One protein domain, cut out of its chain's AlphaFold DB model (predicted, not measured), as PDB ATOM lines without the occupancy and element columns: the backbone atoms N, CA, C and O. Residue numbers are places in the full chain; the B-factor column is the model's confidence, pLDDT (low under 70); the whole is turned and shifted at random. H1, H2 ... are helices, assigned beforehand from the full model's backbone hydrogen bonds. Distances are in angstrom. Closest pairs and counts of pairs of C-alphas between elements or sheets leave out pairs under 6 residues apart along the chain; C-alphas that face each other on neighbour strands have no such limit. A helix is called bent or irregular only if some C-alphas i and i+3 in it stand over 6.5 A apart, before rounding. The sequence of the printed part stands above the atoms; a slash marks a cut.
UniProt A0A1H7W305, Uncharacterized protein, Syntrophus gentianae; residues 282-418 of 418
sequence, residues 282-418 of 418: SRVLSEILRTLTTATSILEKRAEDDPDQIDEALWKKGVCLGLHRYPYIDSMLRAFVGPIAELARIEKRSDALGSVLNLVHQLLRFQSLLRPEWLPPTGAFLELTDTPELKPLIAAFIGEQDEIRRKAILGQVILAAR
ATOM      1  N   SER A 282      -6.133 -29.457   8.596       68.69
ATOM      2  CA  SER A 282      -7.018 -28.315   8.327       68.69
ATOM      3  C   SER A 282      -6.700 -27.099   9.198       68.69
ATOM      4  O   SER A 282      -6.823 -25.960   8.740       68.69
ATOM      5  N   ARG A 283      -6.258 -27.318  10.442       66.75
ATOM      6  CA  ARG A 283      -5.820 -26.254  11.346       66.75
ATOM      7  C   ARG A 283      -4.443 -25.728  10.940       66.75
ATOM      8  O   ARG A 283      -4.322 -24.522  10.760       66.75
ATOM      9  N   VAL A 284      -3.453 -26.602  10.739       63.41
ATOM     10  CA  VAL A 284      -2.092 -26.227  10.295       63.41
ATOM     11  C   VAL A 284      -2.150 -25.399   9.006       63.41
ATOM     12  O   VAL A 284      -1.608 -24.296   8.953       63.41
ATOM     13  N   LEU A 285      -2.896 -25.869   8.004       72.00
ATOM     14  CA  LEU A 285      -3.137 -25.149   6.756       72.00
ATOM     15  C   LEU A 285      -3.816 -23.794   7.006       72.00
ATOM     16  O   LEU A 285      -3.355 -22.778   6.499       72.00
ATOM     17  N   SER A 286      -4.872 -23.738   7.824       71.94
ATOM     18  CA  SER A 286      -5.559 -22.470   8.123       71.94
ATOM     19  C   SER A 286      -4.666 -21.464   8.857       71.94
ATOM     20  O   SER A 286      -4.768 -20.261   8.611       71.94
ATOM     21  N   GLU A 287      -3.765 -21.929   9.725       70.38
ATOM     22  CA  GLU A 287      -2.779 -21.078  10.388       70.38
ATOM     23  C   GLU A 287      -1.719 -20.561   9.395       70.38
ATOM     24  O   GLU A 287      -1.426 -19.365   9.424       70.38
ATOM     25  N   ILE A 288      -1.244 -21.395   8.457       72.75
ATOM     26  CA  ILE A 288      -0.363 -20.982   7.346       72.75
ATOM     27  C   ILE A 288      -1.042 -19.916   6.472       72.75
ATOM     28  O   ILE A 288      -0.486 -18.836   6.275       72.75
ATOM     29  N   LEU A 289      -2.262 -20.166   5.980       78.19
ATOM     30  CA  LEU A 289      -2.972 -19.242   5.082       78.19
ATOM     31  C   LEU A 289      -3.267 -17.888   5.752       78.19
ATOM     32  O   LEU A 289      -3.150 -16.837   5.115       78.19
ATOM     33  N   ARG A 290      -3.558 -17.884   7.060       76.50
ATOM     34  CA  ARG A 290      -3.676 -16.662   7.873       76.50
ATOM     35  C   ARG A 290      -2.356 -15.880   7.930       76.50
ATOM     36  O   ARG A 290      -2.377 -14.652   7.824       76.50
ATOM     37  N   THR A 291      -1.220 -16.563   8.070       72.75
ATOM     38  CA  THR A 291       0.117 -15.944   8.054       72.75
ATOM     39  C   THR A 291       0.444 -15.352   6.681       72.75
ATOM     40  O   THR A 291       0.807 -14.178   6.612       72.75
ATOM     41  N   LEU A 292       0.207 -16.082   5.580       79.25
ATOM     42  CA  LEU A 292       0.388 -15.568   4.210       79.25
ATOM     43  C   LEU A 292      -0.490 -14.333   3.937       79.25
ATOM     44  O   LEU A 292      -0.024 -13.344   3.369       79.25
ATOM     45  N   THR A 293      -1.745 -14.353   4.395       81.94
ATOM     46  CA  THR A 293      -2.678 -13.215   4.285       81.94
ATOM     47  C   THR A 293      -2.193 -12.004   5.094       81.94
ATOM     48  O   THR A 293      -2.280 -10.865   4.632       81.94
ATOM     49  N   THR A 294      -1.634 -12.242   6.284       79.50
ATOM     50  CA  THR A 294      -1.062 -11.191   7.141       79.50
ATOM     51  C   THR A 294       0.163 -10.554   6.483       79.50
ATOM     52  O   THR A 294       0.218  -9.330   6.384       79.50
ATOM     53  N   ALA A 295       1.085 -11.368   5.954       79.88
ATOM     54  CA  ALA A 295       2.254 -10.910   5.202       79.88
ATOM     55  C   ALA A 295       1.844 -10.067   3.982       79.88
ATOM     56  O   ALA A 295       2.271  -8.923   3.838       79.88
ATOM     57  N   THR A 296       0.923 -10.591   3.164       86.12
ATOM     58  CA  THR A 296       0.369  -9.906   1.984       86.12
ATOM     59  C   THR A 296      -0.181  -8.525   2.338       86.12
ATOM     60  O   THR A 296       0.127  -7.546   1.665       86.12
ATOM     61  N   SER A 297      -0.963  -8.417   3.419       88.19
ATOM     62  CA  SER A 297      -1.585  -7.149   3.819       88.19
ATOM     63  C   SER A 297      -0.604  -6.135   4.424       88.19
ATOM     64  O   SER A 297      -0.935  -4.953   4.501       88.19
ATOM     65  N   ILE A 298       0.577  -6.573   4.870       85.31
ATOM     66  CA  ILE A 298       1.660  -5.686   5.318       85.31
ATOM     67  C   ILE A 298       2.416  -5.156   4.098       85.31
ATOM     68  O   ILE A 298       2.516  -3.941   3.949       85.31
ATOM     69  N   LEU A 299       2.835  -6.046   3.190       84.69
ATOM     70  CA  LEU A 299       3.502  -5.685   1.932       84.69
ATOM     71  C   LEU A 299       2.650  -4.740   1.067       84.69
ATOM     72  O   LEU A 299       3.160  -3.761   0.535       84.69
ATOM     73  N   GLU A 300       1.339  -4.988   0.963       87.94
ATOM     74  CA  GLU A 300       0.429  -4.139   0.185       87.94
ATOM     75  C   GLU A 300       0.345  -2.705   0.733       87.94
ATOM     76  O   GLU A 300       0.351  -1.750  -0.041       87.94
ATOM     77  N   LYS A 301       0.287  -2.556   2.065       86.81
ATOM     78  CA  LYS A 301       0.126  -1.263   2.756       86.81
ATOM     79  C   LYS A 301       1.419  -0.465   2.899       86.81
ATOM     80  O   LYS A 301       1.341   0.720   3.201       86.81
ATOM     81  N   ARG A 302       2.572  -1.117   2.739       81.81
ATOM     82  CA  ARG A 302       3.915  -0.557   2.958       81.81
ATOM     83  C   ARG A 302       4.774  -0.589   1.693       81.81
ATOM     84  O   ARG A 302       5.992  -0.648   1.763       81.81
ATOM     85  N   ALA A 303       4.145  -0.567   0.520       74.25
ATOM     86  CA  ALA A 303       4.833  -0.692  -0.767       74.25
ATOM     87  C   ALA A 303       5.764   0.486  -1.124       74.25
ATOM     88  O   ALA A 303       6.538   0.376  -2.071       74.25
ATOM     89  N   GLU A 304       5.676   1.595  -0.385       78.44
ATOM     90  CA  GLU A 304       6.529   2.787  -0.514       78.44
ATOM     91  C   GLU A 304       7.497   2.951   0.680       78.44
ATOM     92  O   GLU A 304       8.282   3.897   0.711       78.44
ATOM     93  N   ASP A 305       7.454   2.039   1.660       82.50
ATOM     94  CA  ASP A 305       8.337   2.057   2.828       82.50
ATOM     95  C   ASP A 305       9.719   1.469   2.490       82.50
ATOM     96  O   ASP A 305       9.885   0.685   1.552       82.50
ATOM     97  N   ASP A 306      10.717   1.792   3.312       81.75
ATOM     98  CA  ASP A 306      12.024   1.138   3.250       81.75
ATOM     99  C   ASP A 306      11.928  -0.356   3.659       81.75
ATOM    100  O   ASP A 306      11.210  -0.668   4.619       81.75
ATOM    101  N   PRO A 307      12.656  -1.285   3.001       75.69
ATOM    102  CA  PRO A 307      12.643  -2.712   3.331       75.69
ATOM    103  C   PRO A 307      12.886  -3.049   4.807       75.69
ATOM    104  O   PRO A 307      12.269  -3.991   5.299       75.69
ATOM    105  N   ASP A 308      13.696  -2.283   5.546       79.75
ATOM    106  CA  ASP A 308      13.876  -2.499   6.991       79.75
ATOM    107  C   ASP A 308      12.595  -2.216   7.791       79.75
ATOM    108  O   ASP A 308      12.298  -2.906   8.766       79.75
ATOM    109  N   GLN A 309      11.791  -1.237   7.370       81.25
ATOM    110  CA  GLN A 309      10.519  -0.896   8.019       81.25
ATOM    111  C   GLN A 309       9.413  -1.900   7.668       81.25
ATOM    112  O   GLN A 309       8.520  -2.160   8.482       81.25
ATOM    113  N   ILE A 310       9.480  -2.486   6.470       79.19
ATOM    114  CA  ILE A 310       8.607  -3.581   6.044       79.19
ATOM    115  C   ILE A 310       8.932  -4.846   6.845       79.19
ATOM    116  O   ILE A 310       8.027  -5.427   7.451       79.19
ATOM    117  N   ASP A 311      10.208  -5.226   6.913       73.69
ATOM    118  CA  ASP A 311      10.680  -6.405   7.642       73.69
ATOM    119  C   ASP A 311      10.394  -6.257   9.157       73.69
ATOM    120  O   ASP A 311       9.874  -7.183   9.780       73.69
ATOM    121  N   GLU A 312      10.568  -5.065   9.749       77.62
ATOM    122  CA  GLU A 312      10.166  -4.787  11.141       77.62
ATOM    123  C   GLU A 312       8.635  -4.869  11.351       77.62
ATOM    124  O   GLU A 312       8.156  -5.307  12.404       77.62
ATOM    125  N   ALA A 313       7.827  -4.480  10.358       77.94
ATOM    126  CA  ALA A 313       6.369  -4.575  10.430       77.94
ATOM    127  C   ALA A 313       5.849  -6.017  10.288       77.94
ATOM    128  O   ALA A 313       4.856  -6.366  10.938       77.94
ATOM    129  N   LEU A 314       6.521  -6.847   9.483       69.81
ATOM    130  CA  LEU A 314       6.314  -8.295   9.400       69.81
ATOM    131  C   LEU A 314       6.682  -8.953  10.745       69.81
ATOM    132  O   LEU A 314       5.850  -9.637  11.354       69.81
ATOM    133  N   TRP A 315       7.858  -8.624  11.288       64.81
ATOM    134  CA  TRP A 315       8.347  -9.094  12.589       64.81
ATOM    135  C   TRP A 315       7.372  -8.789  13.737       64.81
ATOM    136  O   TRP A 315       6.975  -9.682  14.489       64.81
ATOM    137  N   LYS A 316       6.860  -7.550  13.811       70.88
ATOM    138  CA  LYS A 316       5.836  -7.106  14.784       70.88
ATOM    139  C   LYS A 316       4.488  -7.841  14.681       70.88
ATOM    140  O   LYS A 316       3.598  -7.593  15.501       70.88
ATOM    141  N   LYS A 317       4.304  -8.725  13.694       62.19
ATOM    142  CA  LYS A 317       3.144  -9.619  13.545       62.19
ATOM    143  C   LYS A 317       3.494 -11.109  13.626       62.19
ATOM    144  O   LYS A 317       2.625 -11.934  13.356       62.19
ATOM    145  N   GLY A 318       4.714 -11.454  14.046       52.28
ATOM    146  CA  GLY A 318       5.193 -12.838  14.117       52.28
ATOM    147  C   GLY A 318       5.470 -13.449  12.742       52.28
ATOM    148  O   GLY A 318       5.458 -14.668  12.599       52.28
ATOM    149  N   VAL A 319       5.673 -12.610  11.722       59.03
ATOM    150  CA  VAL A 319       5.971 -13.029  10.352       59.03
ATOM    151  C   VAL A 319       7.470 -12.852  10.121       59.03
ATOM    152  O   VAL A 319       7.927 -11.784   9.729       59.03
ATOM    153  N   CYS A 320       8.242 -13.900  10.397       54.94
ATOM    154  CA  CYS A 320       9.698 -13.891  10.239       54.94
ATOM    155  C   CYS A 320      10.065 -14.181   8.779       54.94
ATOM    156  O   CYS A 320      10.413 -15.307   8.429       54.94
ATOM    157  N   LEU A 321       9.900 -13.176   7.920       57.28
ATOM    158  CA  LEU A 321      10.196 -13.227   6.492       57.28
ATOM    159  C   LEU A 321      10.853 -11.901   6.103       57.28
ATOM    160  O   LEU A 321      10.236 -10.858   6.306       57.28
ATOM    161  N   GLY A 322      12.067 -11.935   5.557       55.41
ATOM    162  CA  GLY A 322      12.741 -10.728   5.077       55.41
ATOM    163  C   GLY A 322      12.574 -10.513   3.574       55.41
ATOM    164  O   GLY A 322      12.664 -11.462   2.791       55.41
ATOM    165  N   LEU A 323      12.397  -9.256   3.159       62.44
ATOM    166  CA  LEU A 323      12.627  -8.819   1.776       62.44
ATOM    167  C   LEU A 323      14.122  -8.817   1.427       62.44
ATOM    168  O   LEU A 323      14.484  -9.028   0.273       62.44
ATOM    169  N   HIS A 324      14.983  -8.563   2.418       59.66
ATOM    170  CA  HIS A 324      16.428  -8.397   2.216       59.66
ATOM    171  C   HIS A 324      17.299  -9.025   3.322       59.66
ATOM    172  O   HIS A 324      18.527  -8.943   3.262       59.66
ATOM    173  N   ARG A 325      16.682  -9.672   4.317       52.19
ATOM    174  CA  ARG A 325      17.348 -10.375   5.425       52.19
ATOM    175  C   ARG A 325      16.945 -11.849   5.437       52.19
ATOM    176  O   ARG A 325      15.841 -12.200   5.029       52.19
ATOM    177  N   TYR A 326      17.836 -12.714   5.919       43.41
ATOM    178  CA  TYR A 326      17.533 -14.135   6.098       43.41
ATOM    179  C   TYR A 326      16.597 -14.349   7.314       43.41
ATOM    180  O   TYR A 326      16.827 -13.705   8.339       43.41
ATOM    181  N   PRO A 327      15.596 -15.252   7.251       47.00
ATOM    182  CA  PRO A 327      15.204 -16.063   6.097       47.00
ATOM    183  C   PRO A 327      14.454 -15.240   5.039       47.00
ATOM    184  O   PRO A 327      13.451 -14.582   5.326       47.00
ATOM    185  N   TYR A 328      14.930 -15.313   3.793       57.00
ATOM    186  CA  TYR A 328      14.318 -14.582   2.686       57.00
ATOM    187  C   TYR A 328      12.950 -15.170   2.325       57.00
ATOM    188  O   TYR A 328      12.741 -16.388   2.303       57.00
ATOM    189  N   ILE A 329      12.010 -14.288   2.008       59.25
ATOM    190  CA  ILE A 329      10.613 -14.642   1.746       59.25
ATOM    191  C   ILE A 329      10.410 -15.501   0.480       59.25
ATOM    192  O   ILE A 329       9.497 -16.329   0.440       59.25
ATOM    193  N   ASP A 330      11.290 -15.392  -0.519       55.19
ATOM    194  CA  ASP A 330      11.342 -16.293  -1.681       55.19
ATOM    195  C   ASP A 330      11.769 -17.721  -1.306       55.19
ATOM    196  O   ASP A 330      11.257 -18.693  -1.860       55.19
ATOM    197  N   SER A 331      12.671 -17.852  -0.333       56.44
ATOM    198  CA  SER A 331      13.258 -19.127   0.071       56.44
ATOM    199  C   SER A 331      12.261 -19.920   0.916       56.44
ATOM    200  O   SER A 331      12.153 -21.138   0.769       56.44
ATOM    201  N   MET A 332      11.426 -19.217   1.693       62.97
ATOM    202  CA  MET A 332      10.201 -19.781   2.264       62.97
ATOM    203  C   MET A 332       9.246 -20.258   1.158       62.97
ATOM    204  O   MET A 332       8.841 -21.418   1.161       62.97
ATOM    205  N   LEU A 333       8.936 -19.434   0.150       59.62
ATOM    206  CA  LEU A 333       8.066 -19.883  -0.947       59.62
ATOM    207  C   LEU A 333       8.638 -21.108  -1.686       59.62
ATOM    208  O   LEU A 333       7.888 -22.023  -2.013       59.62
ATOM    209  N   ARG A 334       9.957 -21.188  -1.893       60.19
ATOM    210  CA  ARG A 334      10.610 -22.349  -2.520       60.19
ATOM    211  C   ARG A 334      10.451 -23.638  -1.721       60.19
ATOM    212  O   ARG A 334      10.170 -24.670  -2.319       60.19
ATOM    213  N   ALA A 335      10.619 -23.582  -0.402       56.69
ATOM    214  CA  ALA A 335      10.510 -24.758   0.455       56.69
ATOM    215  C   ALA A 335       9.051 -25.185   0.710       56.69
ATOM    216  O   ALA A 335       8.768 -26.378   0.792       56.69
ATOM    217  N   PHE A 336       8.121 -24.230   0.827       63.97
ATOM    218  CA  PHE A 336       6.770 -24.499   1.330       63.97
ATOM    219  C   PHE A 336       5.662 -24.522   0.257       63.97
ATOM    220  O   PHE A 336       4.590 -25.044   0.549       63.97
ATOM    221  N   VAL A 337       5.866 -24.027  -0.976       68.88
ATOM    222  CA  VAL A 337       4.794 -24.003  -2.004       68.88
ATOM    223  C   VAL A 337       4.278 -25.401  -2.370       68.88
ATOM    224  O   VAL A 337       3.064 -25.591  -2.367       68.88
ATOM    225  N   GLY A 338       5.156 -26.380  -2.616       68.88
ATOM    226  CA  GLY A 338       4.756 -27.768  -2.907       68.88
ATOM    227  C   GLY A 338       3.984 -28.427  -1.748       68.88
ATOM    228  O   GLY A 338       2.853 -28.872  -1.944       68.88
ATOM    229  N   PRO A 339       4.507 -28.411  -0.506       69.00
ATOM    230  CA  PRO A 339       3.772 -28.909   0.660       69.00
ATOM    231  C   PRO A 339       2.426 -28.206   0.921       69.00
ATOM    232  O   PRO A 339       1.450 -28.856   1.299       69.00
ATOM    233  N   ILE A 340       2.334 -26.889   0.686       74.69
ATOM    234  CA  ILE A 340       1.073 -26.133   0.795       74.69
ATOM    235  C   ILE A 340       0.089 -26.540  -0.308       74.69
ATOM    236  O   ILE A 340      -1.099 -26.688  -0.022       74.69
ATOM    237  N   ALA A 341       0.561 -26.746  -1.541       71.62
ATOM    238  CA  ALA A 341      -0.248 -27.239  -2.654       71.62
ATOM    239  C   ALA A 341      -0.888 -28.588  -2.330       71.62
ATOM    240  O   ALA A 341      -2.098 -28.770  -2.472       71.62
ATOM    241  N   GLU A 342      -0.085 -29.524  -1.835       72.44
ATOM    242  CA  GLU A 342      -0.555 -30.868  -1.550       72.44
ATOM    243  C   GLU A 342      -1.479 -30.923  -0.317       72.44
ATOM    244  O   GLU A 342      -2.516 -31.589  -0.376       72.44
ATOM    245  N   LEU A 343      -1.214 -30.142   0.741       73.12
ATOM    246  CA  LEU A 343      -2.195 -29.930   1.817       73.12
ATOM    247  C   LEU A 343      -3.515 -29.358   1.289       73.12
ATOM    248  O   LEU A 343      -4.586 -29.839   1.655       73.12
ATOM    249  N   ALA A 344      -3.455 -28.327   0.443       78.94
ATOM    250  CA  ALA A 344      -4.644 -27.674  -0.094       78.94
ATOM    251  C   ALA A 344      -5.484 -28.620  -0.962       78.94
ATOM    252  O   ALA A 344      -6.714 -28.577  -0.900       78.94
ATOM    253  N   ARG A 345      -4.831 -29.515  -1.711       79.06
ATOM    254  CA  ARG A 345      -5.454 -30.601  -2.481       79.06
ATOM    255  C   ARG A 345      -6.177 -31.605  -1.573       79.06
ATOM    256  O   ARG A 345      -7.345 -31.908  -1.810       79.06
ATOM    257  N   ILE A 346      -5.519 -32.076  -0.510       80.94
ATOM    258  CA  ILE A 346      -6.066 -33.067   0.439       80.94
ATOM    259  C   ILE A 346      -7.234 -32.493   1.252       80.94
ATOM    260  O   ILE A 346      -8.299 -33.108   1.336       80.94
ATOM    261  N   GLU A 347      -7.059 -31.295   1.810       82.50
ATOM    262  CA  GLU A 347      -8.053 -30.606   2.644       82.50
ATOM    263  C   GLU A 347      -9.108 -29.842   1.806       82.50
ATOM    264  O   GLU A 347     -10.034 -29.254   2.362       82.50
ATOM    265  N   LYS A 348      -8.993 -29.870   0.466       84.38
ATOM    266  CA  LYS A 348      -9.907 -29.258  -0.525       84.38
ATOM    267  C   LYS A 348     -10.096 -27.742  -0.350       84.38
ATOM    268  O   LYS A 348     -11.209 -27.220  -0.394       84.38
ATOM    269  N   ARG A 349      -8.983 -27.031  -0.157       83.81
ATOM    270  CA  ARG A 349      -8.904 -25.595   0.168       83.81
ATOM    271  C   ARG A 349      -8.424 -24.758  -1.018       83.81
ATOM    272  O   ARG A 349      -7.249 -24.406  -1.113       83.81
ATOM    273  N   SER A 350      -9.340 -24.408  -1.921       79.62
ATOM    274  CA  SER A 350      -9.020 -23.591  -3.107       79.62
ATOM    275  C   SER A 350      -8.582 -22.152  -2.787       79.62
ATOM    276  O   SER A 350      -7.911 -21.509  -3.596       79.62
ATOM    277  N   ASP A 351      -8.859 -21.656  -1.577       82.62
ATOM    278  CA  ASP A 351      -8.358 -20.374  -1.071       82.62
ATOM    279  C   ASP A 351      -6.829 -20.345  -0.866       82.62
ATOM    280  O   ASP A 351      -6.229 -19.262  -0.835       82.62
ATOM    281  N   ALA A 352      -6.173 -21.509  -0.799       83.94
ATOM    282  CA  ALA A 352      -4.720 -21.607  -0.675       83.94
ATOM    283  C   ALA A 352      -3.978 -21.050  -1.900       83.94
ATOM    284  O   ALA A 352      -3.058 -20.245  -1.738       83.94
ATOM    285  N   LEU A 353      -4.420 -21.401  -3.116       83.75
ATOM    286  CA  LEU A 353      -3.871 -20.879  -4.374       83.75
ATOM    287  C   LEU A 353      -3.933 -19.344  -4.393       83.75
ATOM    288  O   LEU A 353      -2.940 -18.676  -4.676       83.75
ATOM    289  N   GLY A 354      -5.086 -18.782  -4.016       85.81
ATOM    290  CA  GLY A 354      -5.266 -17.336  -3.911       85.81
ATOM    291  C   GLY A 354      -4.342 -16.697  -2.872       85.81
ATOM    292  O   GLY A 354      -3.750 -15.657  -3.148       85.81
ATOM    293  N   SER A 355      -4.169 -17.314  -1.703       85.69
ATOM    294  CA  SER A 355      -3.293 -16.795  -0.641       85.69
ATOM    295  C   SER A 355      -1.819 -16.769  -1.058       85.69
ATOM    296  O   SER A 355      -1.134 -15.773  -0.831       85.69
ATOM    297  N   VAL A 356      -1.334 -17.833  -1.710       83.81
ATOM    298  CA  VAL A 356       0.051 -17.917  -2.200       83.81
ATOM    299  C   VAL A 356       0.292 -16.924  -3.339       83.81
ATOM    300  O   VAL A 356       1.248 -16.151  -3.281       83.81
ATOM    301  N   LEU A 357      -0.574 -16.888  -4.358       86.12
ATOM    302  CA  LEU A 357      -0.362 -16.017  -5.519       86.12
ATOM    303  C   LEU A 357      -0.525 -14.523  -5.186       86.12
ATOM    304  O   LEU A 357       0.178 -13.701  -5.773       86.12
ATOM    305  N   ASN A 358      -1.371 -14.149  -4.217       87.88
ATOM    306  CA  ASN A 358      -1.405 -12.768  -3.718       87.88
ATOM    307  C   ASN A 358      -0.086 -12.371  -3.037       87.88
ATOM    308  O   ASN A 358       0.400 -11.265  -3.277       87.88
ATOM    309  N   LEU A 359       0.523 -13.262  -2.243       84.44
ATOM    310  CA  LEU A 359       1.824 -12.985  -1.634       84.44
ATOM    311  C   LEU A 359       2.902 -12.805  -2.713       84.44
ATOM    312  O   LEU A 359       3.604 -11.797  -2.719       84.44
ATOM    313  N   VAL A 360       2.966 -13.724  -3.683       81.19
ATOM    314  CA  VAL A 360       3.873 -13.637  -4.843       81.19
ATOM    315  C   VAL A 360       3.666 -12.338  -5.629       81.19
ATOM    316  O   VAL A 360       4.639 -11.699  -6.017       81.19
ATOM    317  N   HIS A 361       2.420 -11.898  -5.828       85.75
ATOM    318  CA  HIS A 361       2.130 -10.642  -6.523       85.75
ATOM    319  C   HIS A 361       2.728  -9.431  -5.809       85.75
ATOM    320  O   HIS A 361       3.340  -8.603  -6.483       85.75
ATOM    321  N   GLN A 362       2.584  -9.341  -4.480       85.06
ATOM    322  CA  GLN A 362       3.172  -8.247  -3.700       85.06
ATOM    323  C   GLN A 362       4.704  -8.297  -3.740       85.06
ATOM    324  O   GLN A 362       5.339  -7.270  -3.945       85.06
ATOM    325  N   LEU A 363       5.303  -9.486  -3.637       77.06
ATOM    326  CA  LEU A 363       6.753  -9.671  -3.748       77.06
ATOM    327  C   LEU A 363       7.309  -9.214  -5.097       77.06
ATOM    328  O   LEU A 363       8.318  -8.518  -5.143       77.06
ATOM    329  N   LEU A 364       6.606  -9.511  -6.190       77.44
ATOM    330  CA  LEU A 364       6.983  -9.071  -7.535       77.44
ATOM    331  C   LEU A 364       6.887  -7.544  -7.746       77.44
ATOM    332  O   LEU A 364       7.264  -7.062  -8.810       77.44
ATOM    333  N   ARG A 365       6.407  -6.767  -6.765       77.38
ATOM    334  CA  ARG A 365       6.500  -5.292  -6.761       77.38
ATOM    335  C   ARG A 365       7.874  -4.824  -6.260       77.38
ATOM    336  O   ARG A 365       8.391  -3.823  -6.736       77.38
ATOM    337  N   PHE A 366       8.525  -5.623  -5.412       73.62
ATOM    338  CA  PHE A 366       9.904  -5.444  -4.940       73.62
ATOM    339  C   PHE A 366      10.931  -6.147  -5.856       73.62
ATOM    340  O   PHE A 366      11.994  -6.583  -5.414       73.62
ATOM    341  N   GLN A 367      10.629  -6.263  -7.156       61.59
ATOM    342  CA  GLN A 367      11.454  -6.952  -8.163       61.59
ATOM    343  C   GLN A 367      12.894  -6.419  -8.288       61.59
ATOM    344  O   GLN A 367      13.767  -7.138  -8.757       61.59
ATOM    345  N   SER A 368      13.161  -5.182  -7.864       58.59
ATOM    346  CA  SER A 368      14.511  -4.603  -7.798       58.59
ATOM    347  C   SER A 368      15.392  -5.204  -6.692       58.59
ATOM    348  O   SER A 368      16.614  -5.080  -6.762       58.59
ATOM    349  N   LEU A 369      14.787  -5.843  -5.686       57.50
ATOM    350  CA  LEU A 369      15.459  -6.493  -4.554       57.50
ATOM    351  C   LEU A 369      15.534  -8.020  -4.728       57.50
ATOM    352  O   LEU A 369      16.444  -8.662  -4.208       57.50
ATOM    353  N   LEU A 370      14.598  -8.599  -5.487       57.97
ATOM    354  CA  LEU A 370      14.538 -10.030  -5.777       57.97
ATOM    355  C   LEU A 370      15.336 -10.372  -7.035       57.97
ATOM    356  O   LEU A 370      15.001  -9.933  -8.136       57.97
ATOM    357  N   ARG A 371      16.342 -11.244  -6.921       56.19
ATOM    358  CA  ARG A 371      16.975 -11.795  -8.126       56.19
ATOM    359  C   ARG A 371      16.000 -12.734  -8.860       56.19
ATOM    360  O   ARG A 371      15.312 -13.516  -8.201       56.19
ATOM    361  N   PRO A 372      15.985 -12.770 -10.208       51.88
ATOM    362  CA  PRO A 372      15.149 -13.716 -10.958       51.88
ATOM    363  C   PRO A 372      15.409 -15.185 -10.585       51.88
ATOM    364  O   PRO A 372      14.499 -16.008 -10.595       51.88
ATOM    365  N   GLU A 373      16.646 -15.497 -10.188       55.44
ATOM    366  CA  GLU A 373      17.096 -16.813  -9.722       55.44
ATOM    367  C   GLU A 373      16.587 -17.211  -8.320       55.44
ATOM    368  O   GLU A 373      16.951 -18.289  -7.841       55.44
ATOM    369  N   TRP A 374      15.758 -16.389  -7.660       54.00
ATOM    370  CA  TRP A 374      15.210 -16.628  -6.312       54.00
ATOM    371  C   TRP A 374      13.721 -17.011  -6.289       54.00
ATOM    372  O   TRP A 374      13.305 -17.767  -5.417       54.00
ATOM    373  N   LEU A 375      12.916 -16.606  -7.276       59.50
ATOM    374  CA  LEU A 375      11.509 -17.037  -7.367       59.50
ATOM    375  C   LEU A 375      11.406 -18.575  -7.485       59.50
ATOM    376  O   LEU A 375      12.254 -19.190  -8.142       59.50
ATOM    377  N   PRO A 376      10.400 -19.244  -6.886       59.06
ATOM    378  CA  PRO A 376      10.178 -20.668  -7.124       59.06
ATOM    379  C   PRO A 376      10.010 -20.965  -8.621       59.06
ATOM    380  O   PRO A 376       9.389 -20.167  -9.330       59.06
ATOM    381  N   PRO A 377      10.554 -22.088  -9.129       65.75
ATOM    382  CA  PRO A 377      10.383 -22.457 -10.529       65.75
ATOM    383  C   PRO A 377       8.892 -22.613 -10.834       65.75
ATOM    384  O   PRO A 377       8.161 -23.200 -10.036       65.75
ATOM    385  N   THR A 378       8.440 -22.123 -11.993       68.69
ATOM    386  CA  THR A 378       7.008 -22.011 -12.330       68.69
ATOM    387  C   THR A 378       6.228 -23.307 -12.094       68.69
ATOM    388  O   THR A 378       5.091 -23.241 -11.640       68.69
ATOM    389  N   GLY A 379       6.851 -24.474 -12.315       68.94
ATOM    390  CA  GLY A 379       6.274 -25.793 -12.034       68.94
ATOM    391  C   GLY A 379       5.703 -25.955 -10.619       68.94
ATOM    392  O   GLY A 379       4.577 -26.420 -10.496       68.94
ATOM    393  N   ALA A 380       6.386 -25.463  -9.579       67.06
ATOM    394  CA  ALA A 380       5.894 -25.535  -8.198       67.06
ATOM    395  C   ALA A 380       4.587 -24.738  -8.003       67.06
ATOM    396  O   ALA A 380       3.696 -25.142  -7.261       67.06
ATOM    397  N   PHE A 381       4.407 -23.627  -8.728       74.00
ATOM    398  CA  PHE A 381       3.134 -22.901  -8.732       74.00
ATOM    399  C   PHE A 381       2.040 -23.612  -9.548       74.00
ATOM    400  O   PHE A 381       0.858 -23.393  -9.291       74.00
ATOM    401  N   LEU A 382       2.403 -24.478 -10.501       78.62
ATOM    402  CA  LEU A 382       1.461 -25.323 -11.250       78.62
ATOM    403  C   LEU A 382       1.016 -26.572 -10.468       78.62
ATOM    404  O   LEU A 382       0.083 -27.247 -10.907       78.62
ATOM    405  N   GLU A 383       1.658 -26.880  -9.340       73.38
ATOM    406  CA  GLU A 383       1.258 -27.939  -8.401       73.38
ATOM    407  C   GLU A 383       0.149 -27.469  -7.444       73.38
ATOM    408  O   GLU A 383      -0.670 -28.282  -7.025       73.38
ATOM    409  N   LEU A 384       0.025 -26.154  -7.184       72.31
ATOM    410  CA  LEU A 384      -1.047 -25.537  -6.369       72.31
ATOM    411  C   LEU A 384      -2.475 -25.745  -6.919       72.31
ATOM    412  O   LEU A 384      -3.441 -25.284  -6.309       72.31
ATOM    413  N   THR A 385      -2.634 -26.384  -8.079       77.06
ATOM    414  CA  THR A 385      -3.940 -26.727  -8.642       77.06
ATOM    415  C   THR A 385      -3.861 -27.935  -9.572       77.06
ATOM    416  O   THR A 385      -2.959 -28.042 -10.402       77.06
ATOM    417  N   ASP A 386      -4.845 -28.829  -9.489       77.06
ATOM    418  CA  ASP A 386      -5.030 -29.907 -10.464       77.06
ATOM    419  C   ASP A 386      -5.700 -29.407 -11.763       77.06
ATOM    420  O   ASP A 386      -5.535 -30.027 -12.811       77.06
ATOM    421  N   THR A 387      -6.398 -28.263 -11.724       83.25
ATOM    422  CA  THR A 387      -7.203 -27.700 -12.823       83.25
ATOM    423  C   THR A 387      -6.334 -27.304 -14.030       83.25
ATOM    424  O   THR A 387      -5.580 -26.328 -13.934       83.25
ATOM    425  N   PRO A 388      -6.421 -28.001 -15.184       84.81
ATOM    426  CA  PRO A 388      -5.563 -27.729 -16.342       84.81
ATOM    427  C   PRO A 388      -5.701 -26.306 -16.893       84.81
ATOM    428  O   PRO A 388      -4.710 -25.711 -17.313       84.81
ATOM    429  N   GLU A 389      -6.904 -25.735 -16.845       86.81
ATOM    430  CA  GLU A 389      -7.250 -24.416 -17.387       86.81
ATOM    431  C   GLU A 389      -6.581 -23.268 -16.616       86.81
ATOM    432  O   GLU A 389      -6.308 -22.209 -17.184       86.81
ATOM    433  N   LEU A 390      -6.260 -23.478 -15.333       86.56
ATOM    434  CA  LEU A 390      -5.552 -22.496 -14.512       86.56
ATOM    435  C   LEU A 390      -4.047 -22.468 -14.799       86.56
ATOM    436  O   LEU A 390      -3.411 -21.432 -14.604       86.56
ATOM    437  N   LYS A 391      -3.455 -23.567 -15.285       87.62
ATOM    438  CA  LYS A 391      -1.994 -23.686 -15.437       87.62
ATOM    439  C   LYS A 391      -1.404 -22.679 -16.446       87.62
ATOM    440  O   LYS A 391      -0.405 -22.044 -16.100       87.62
ATOM    441  N   PRO A 392      -2.022 -22.411 -17.616       88.12
ATOM    442  CA  PRO A 392      -1.613 -21.314 -18.497       88.12
ATOM    443  C   PRO A 392      -1.717 -19.926 -17.848       88.12
ATOM    444  O   PRO A 392      -0.838 -19.091 -18.054       88.12
ATOM    445  N   LEU A 393      -2.757 -19.677 -17.043       88.94
ATOM    446  CA  LEU A 393      -2.967 -18.386 -16.376       88.94
ATOM    447  C   LEU A 393      -1.948 -18.154 -15.250       88.94
ATOM    448  O   LEU A 393      -1.431 -17.049 -15.112       88.94
ATOM    449  N   ILE A 394      -1.596 -19.196 -14.489       85.88
ATOM    450  CA  ILE A 394      -0.533 -19.146 -13.473       85.88
ATOM    451  C   ILE A 394       0.830 -18.913 -14.139       85.88
ATOM    452  O   ILE A 394       1.591 -18.055 -13.692       85.88
ATOM    453  N   ALA A 395       1.129 -19.603 -15.244       85.56
ATOM    454  CA  ALA A 395       2.361 -19.377 -16.000       85.56
ATOM    455  C   ALA A 395       2.450 -17.938 -16.552       85.56
ATOM    456  O   ALA A 395       3.500 -17.304 -16.442       85.56
ATOM    457  N   ALA A 396       1.344 -17.394 -17.075       86.69
ATOM    458  CA  ALA A 396       1.262 -16.002 -17.516       86.69
ATOM    459  C   ALA A 396       1.427 -15.005 -16.352       86.69
ATOM    460  O   ALA A 396       2.142 -14.018 -16.496       86.69
ATOM    461  N   PHE A 397       0.831 -15.278 -15.188       89.06
ATOM    462  CA  PHE A 397       0.968 -14.457 -13.980       89.06
ATOM    463  C   PHE A 397       2.420 -14.364 -13.480       89.06
ATOM    464  O   PHE A 397       2.870 -13.273 -13.135       89.06
ATOM    465  N   ILE A 398       3.157 -15.483 -13.464       81.94
ATOM    466  CA  ILE A 398       4.575 -15.516 -13.056       81.94
ATOM    467  C   ILE A 398       5.478 -14.839 -14.104       81.94
ATOM    468  O   ILE A 398       6.483 -14.229 -13.743       81.94
ATOM    469  N   GLY A 399       5.131 -14.927 -15.392       80.69
ATOM    470  CA  GLY A 399       5.894 -14.309 -16.480       80.69
ATOM    471  C   GLY A 399       5.652 -12.806 -16.682       80.69
ATOM    472  O   GLY A 399       6.525 -12.127 -17.226       80.69
ATOM    473  N   GLU A 400       4.499 -12.272 -16.270       87.62
ATOM    474  CA  GLU A 400       4.116 -10.877 -16.522       87.62
ATOM    475  C   GLU A 400       4.857  -9.891 -15.604       87.62
ATOM    476  O   GLU A 400       4.819  -9.973 -14.373       87.62
ATOM    477  N   GLN A 401       5.515  -8.915 -16.229       81.31
ATOM    478  CA  GLN A 401       6.330  -7.901 -15.561       81.31
ATOM    479  C   GLN A 401       5.498  -6.665 -15.191       81.31
ATOM    480  O   GLN A 401       5.725  -6.072 -14.138       81.31
ATOM    481  N   ASP A 402       4.495  -6.316 -16.003       86.75
ATOM    482  CA  ASP A 402       3.598  -5.186 -15.741       86.75
ATOM    483  C   ASP A 402       2.668  -5.474 -14.547       86.75
ATOM    484  O   ASP A 402       1.904  -6.442 -14.556       86.75
ATOM    485  N   GLU A 403       2.706  -4.633 -13.505       84.94
ATOM    486  CA  GLU A 403       1.931  -4.860 -12.274       84.94
ATOM    487  C   GLU A 403       0.416  -4.896 -12.535       84.94
ATOM    488  O   GLU A 403      -0.289  -5.720 -11.947       84.94
ATOM    489  N   ILE A 404      -0.092  -4.046 -13.433       87.56
ATOM    490  CA  ILE A 404      -1.529  -3.898 -13.704       87.56
ATOM    491  C   ILE A 404      -2.056  -5.150 -14.412       87.56
ATOM    492  O   ILE A 404      -3.075  -5.717 -14.006       87.56
ATOM    493  N   ARG A 405      -1.337  -5.636 -15.428       88.38
ATOM    494  CA  ARG A 405      -1.637  -6.893 -16.124       88.38
ATOM    495  C   ARG A 405      -1.461  -8.095 -15.207       88.38
ATOM    496  O   ARG A 405      -2.362  -8.929 -15.147       88.38
ATOM    497  N   ARG A 406      -0.379  -8.156 -14.423       90.62
ATOM    498  CA  ARG A 406      -0.154  -9.220 -13.432       90.62
ATOM    499  C   ARG A 406      -1.303  -9.285 -12.419       90.62
ATOM    500  O   ARG A 406      -1.788 -10.375 -12.120       90.62
ATOM    501  N   LYS A 407      -1.810  -8.136 -11.955       88.56
ATOM    502  CA  LYS A 407      -2.985  -8.040 -11.068       88.56
ATOM    503  C   LYS A 407      -4.288  -8.463 -11.759       88.56
ATOM    504  O   LYS A 407      -5.118  -9.125 -11.139       88.56
ATOM    505  N   ALA A 408      -4.458  -8.146 -13.045       90.38
ATOM    506  CA  ALA A 408      -5.610  -8.586 -13.834       90.38
ATOM    507  C   ALA A 408      -5.622 -10.112 -14.064       90.38
ATOM    508  O   ALA A 408      -6.658 -10.746 -13.864       90.38
ATOM    509  N   ILE A 409      -4.475 -10.714 -14.411       89.38
ATOM    510  CA  ILE A 409      -4.331 -12.173 -14.565       89.38
ATOM    511  C   ILE A 409      -4.567 -12.869 -13.217       89.38
ATOM    512  O   ILE A 409      -5.322 -13.836 -13.152       89.38
ATOM    513  N   LEU A 410      -4.009 -12.342 -12.119       89.06
ATOM    514  CA  LEU A 410      -4.263 -12.853 -10.766       89.06
ATOM    515  C   LEU A 410      -5.761 -12.866 -10.422       89.06
ATOM    516  O   LEU A 410      -6.261 -13.853  -9.885       89.06
ATOM    517  N   GLY A 411      -6.486 -11.799 -10.771       88.94
ATOM    518  CA  GLY A 411      -7.939 -11.735 -10.616       88.94
ATOM    519  C   GLY A 411      -8.667 -12.846 -11.381       88.94
ATOM    520  O   GLY A 411      -9.584 -13.456 -10.838       88.94
ATOM    521  N   GLN A 412      -8.226 -13.164 -12.603       89.69
ATOM    522  CA  GLN A 412      -8.777 -14.271 -13.397       89.69
ATOM    523  C   GLN A 412      -8.485 -15.637 -12.758       89.69
ATOM    524  O   GLN A 412      -9.406 -16.439 -12.628       89.69
ATOM    525  N   VAL A 413      -7.253 -15.883 -12.287       87.00
ATOM    526  CA  VAL A 413      -6.890 -17.134 -11.589       87.00
ATOM    527  C   VAL A 413      -7.732 -17.325 -10.324       87.00
ATOM    528  O   VAL A 413      -8.286 -18.398 -10.113       87.00
ATOM    529  N   ILE A 414      -7.878 -16.284  -9.497       85.56
ATOM    530  CA  ILE A 414      -8.645 -16.355  -8.241       85.56
ATOM    531  C   ILE A 414     -10.150 -16.526  -8.492       85.56
ATOM    532  O   ILE A 414     -10.827 -17.156  -7.682       85.56
ATOM    533  N   LEU A 415     -10.687 -15.982  -9.589       85.69
ATOM    534  CA  LEU A 415     -12.090 -16.178  -9.965       85.69
ATOM    535  C   LEU A 415     -12.354 -17.579 -10.528       85.69
ATOM    536  O   LEU A 415     -13.376 -18.162 -10.193       85.69
ATOM    537  N   ALA A 416     -11.445 -18.125 -11.340       83.06
ATOM    538  CA  ALA A 416     -11.584 -19.452 -11.945       83.06
ATOM    539  C   ALA A 416     -11.164 -20.617 -11.017       83.06
ATOM    540  O   ALA A 416     -11.298 -21.778 -11.393       83.06
ATOM    541  N   ALA A 417     -10.673 -20.318  -9.810       79.00
ATOM    542  CA  ALA A 417     -10.372 -21.289  -8.753       79.00
ATOM    543  C   ALA A 417     -11.479 -21.404  -7.676       79.00
ATOM    544  O   ALA A 417     -11.262 -22.038  -6.643       79.00
ATOM    545  N   ARG A 418     -12.636 -20.760  -7.879       76.31
ATOM    546  CA  ARG A 418     -13.786 -20.746  -6.958       76.31
ATOM    547  C   ARG A 418     -14.965 -21.538  -7.511       76.31
ATOM    548  O   ARG A 418     -15.612 -22.198  -6.674       76.31
TER     549      ARG A 418
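What this domain is: This is residues 282 to 418 of the 418 residues of an uncharacterized protein of Syntrophus gentianae (UniProt A0A1H7W305). A compact cluster of mostly aligned helices has H4 in its middle, with H1, H3, H5, H6 and H7 round it in a ring that stays open between H7 and H1. H2 packs on the last part of H1 at one end, away from the other helices, and the ring is loosely joined where H1 meets H3. The printed part has 137 residues with seven named helices, H1 to H7 in chain order, and no named strand, and its class is all helix. It is compact, with a radius of gyration of the C-alphas of 14.1 A, and rounded, spanning 39 by 35 by 24 A.

How they stand to each other: H1, residues 282 to 301, touches H4, residues 351 to 363, at a shallow tilt of 30 degrees, the same way; their closest C-alphas, Thr 296 and Leu 359, are 5.0 A apart. H3, residues 329 to 346, only just touches H1, with 3 pairs of C-alphas within 8 A, the closest those of Leu 285 and Leu 343 at 6.9 A. H1, H3 and H4 form an up and down bundle, each running against the one before it. H3 and H4 are a hairpin, closest at the C-alphas of Ala 344 and Ala 352, 6.1 A. H7, residues 403 to 416, touches H4 at the C-alphas of Gly 354 and Ile 414, 5.6 A, opposite ways at a shallow tilt of 4 degrees. H6, residues 390 to 399, makes a hairpin with H7, closest at the C-alphas of Phe 397 and Arg 406, 5.4 A. H5, residues 378 to 383, touches H3 at the C-alphas of Gly 338 and Ala 380, 5.9 A, and makes a hairpin with H6, closest at the C-alphas of Leu 382 and Lys 391, 5.7 A. H4 and H6 are near each other, with 8 pairs of C-alphas within 10 A. H2, residues 307 to 315, touches residues 295 to 299 of H1, closest at the C-alphas of Ala 295 and Leu 314, 6.4 A. Every O i to N i+4 pair is within hydrogen-bond range in H2, H4, H5, H6 and H7, against 15 of 16 in H1 and 12 of 14 in H3.

Where its parts are: H1 is 28.5 A long and begins at C-alpha 282 (-7.018, -28.315, 8.327). H3, 24.9 A, is irregular, with C-alphas 335 and 338 7.3 A apart, and has a kink of 51 degrees near residue 336. H4 is 18.7 A long. H7, 19.9 A, ends at C-alpha 416 (-11.584, -19.452, -11.945).

The domain as a whole: The two C-alphas farthest apart, those of Gln 309 and Pro 388, are 39.6 A apart. The printed part has no cut; the links H2 to H3 and H4 to H5 are long. The mean pLDDT of the printed part is 75.0, and residues 317 to 339 and 367 to 380 are among those under 70.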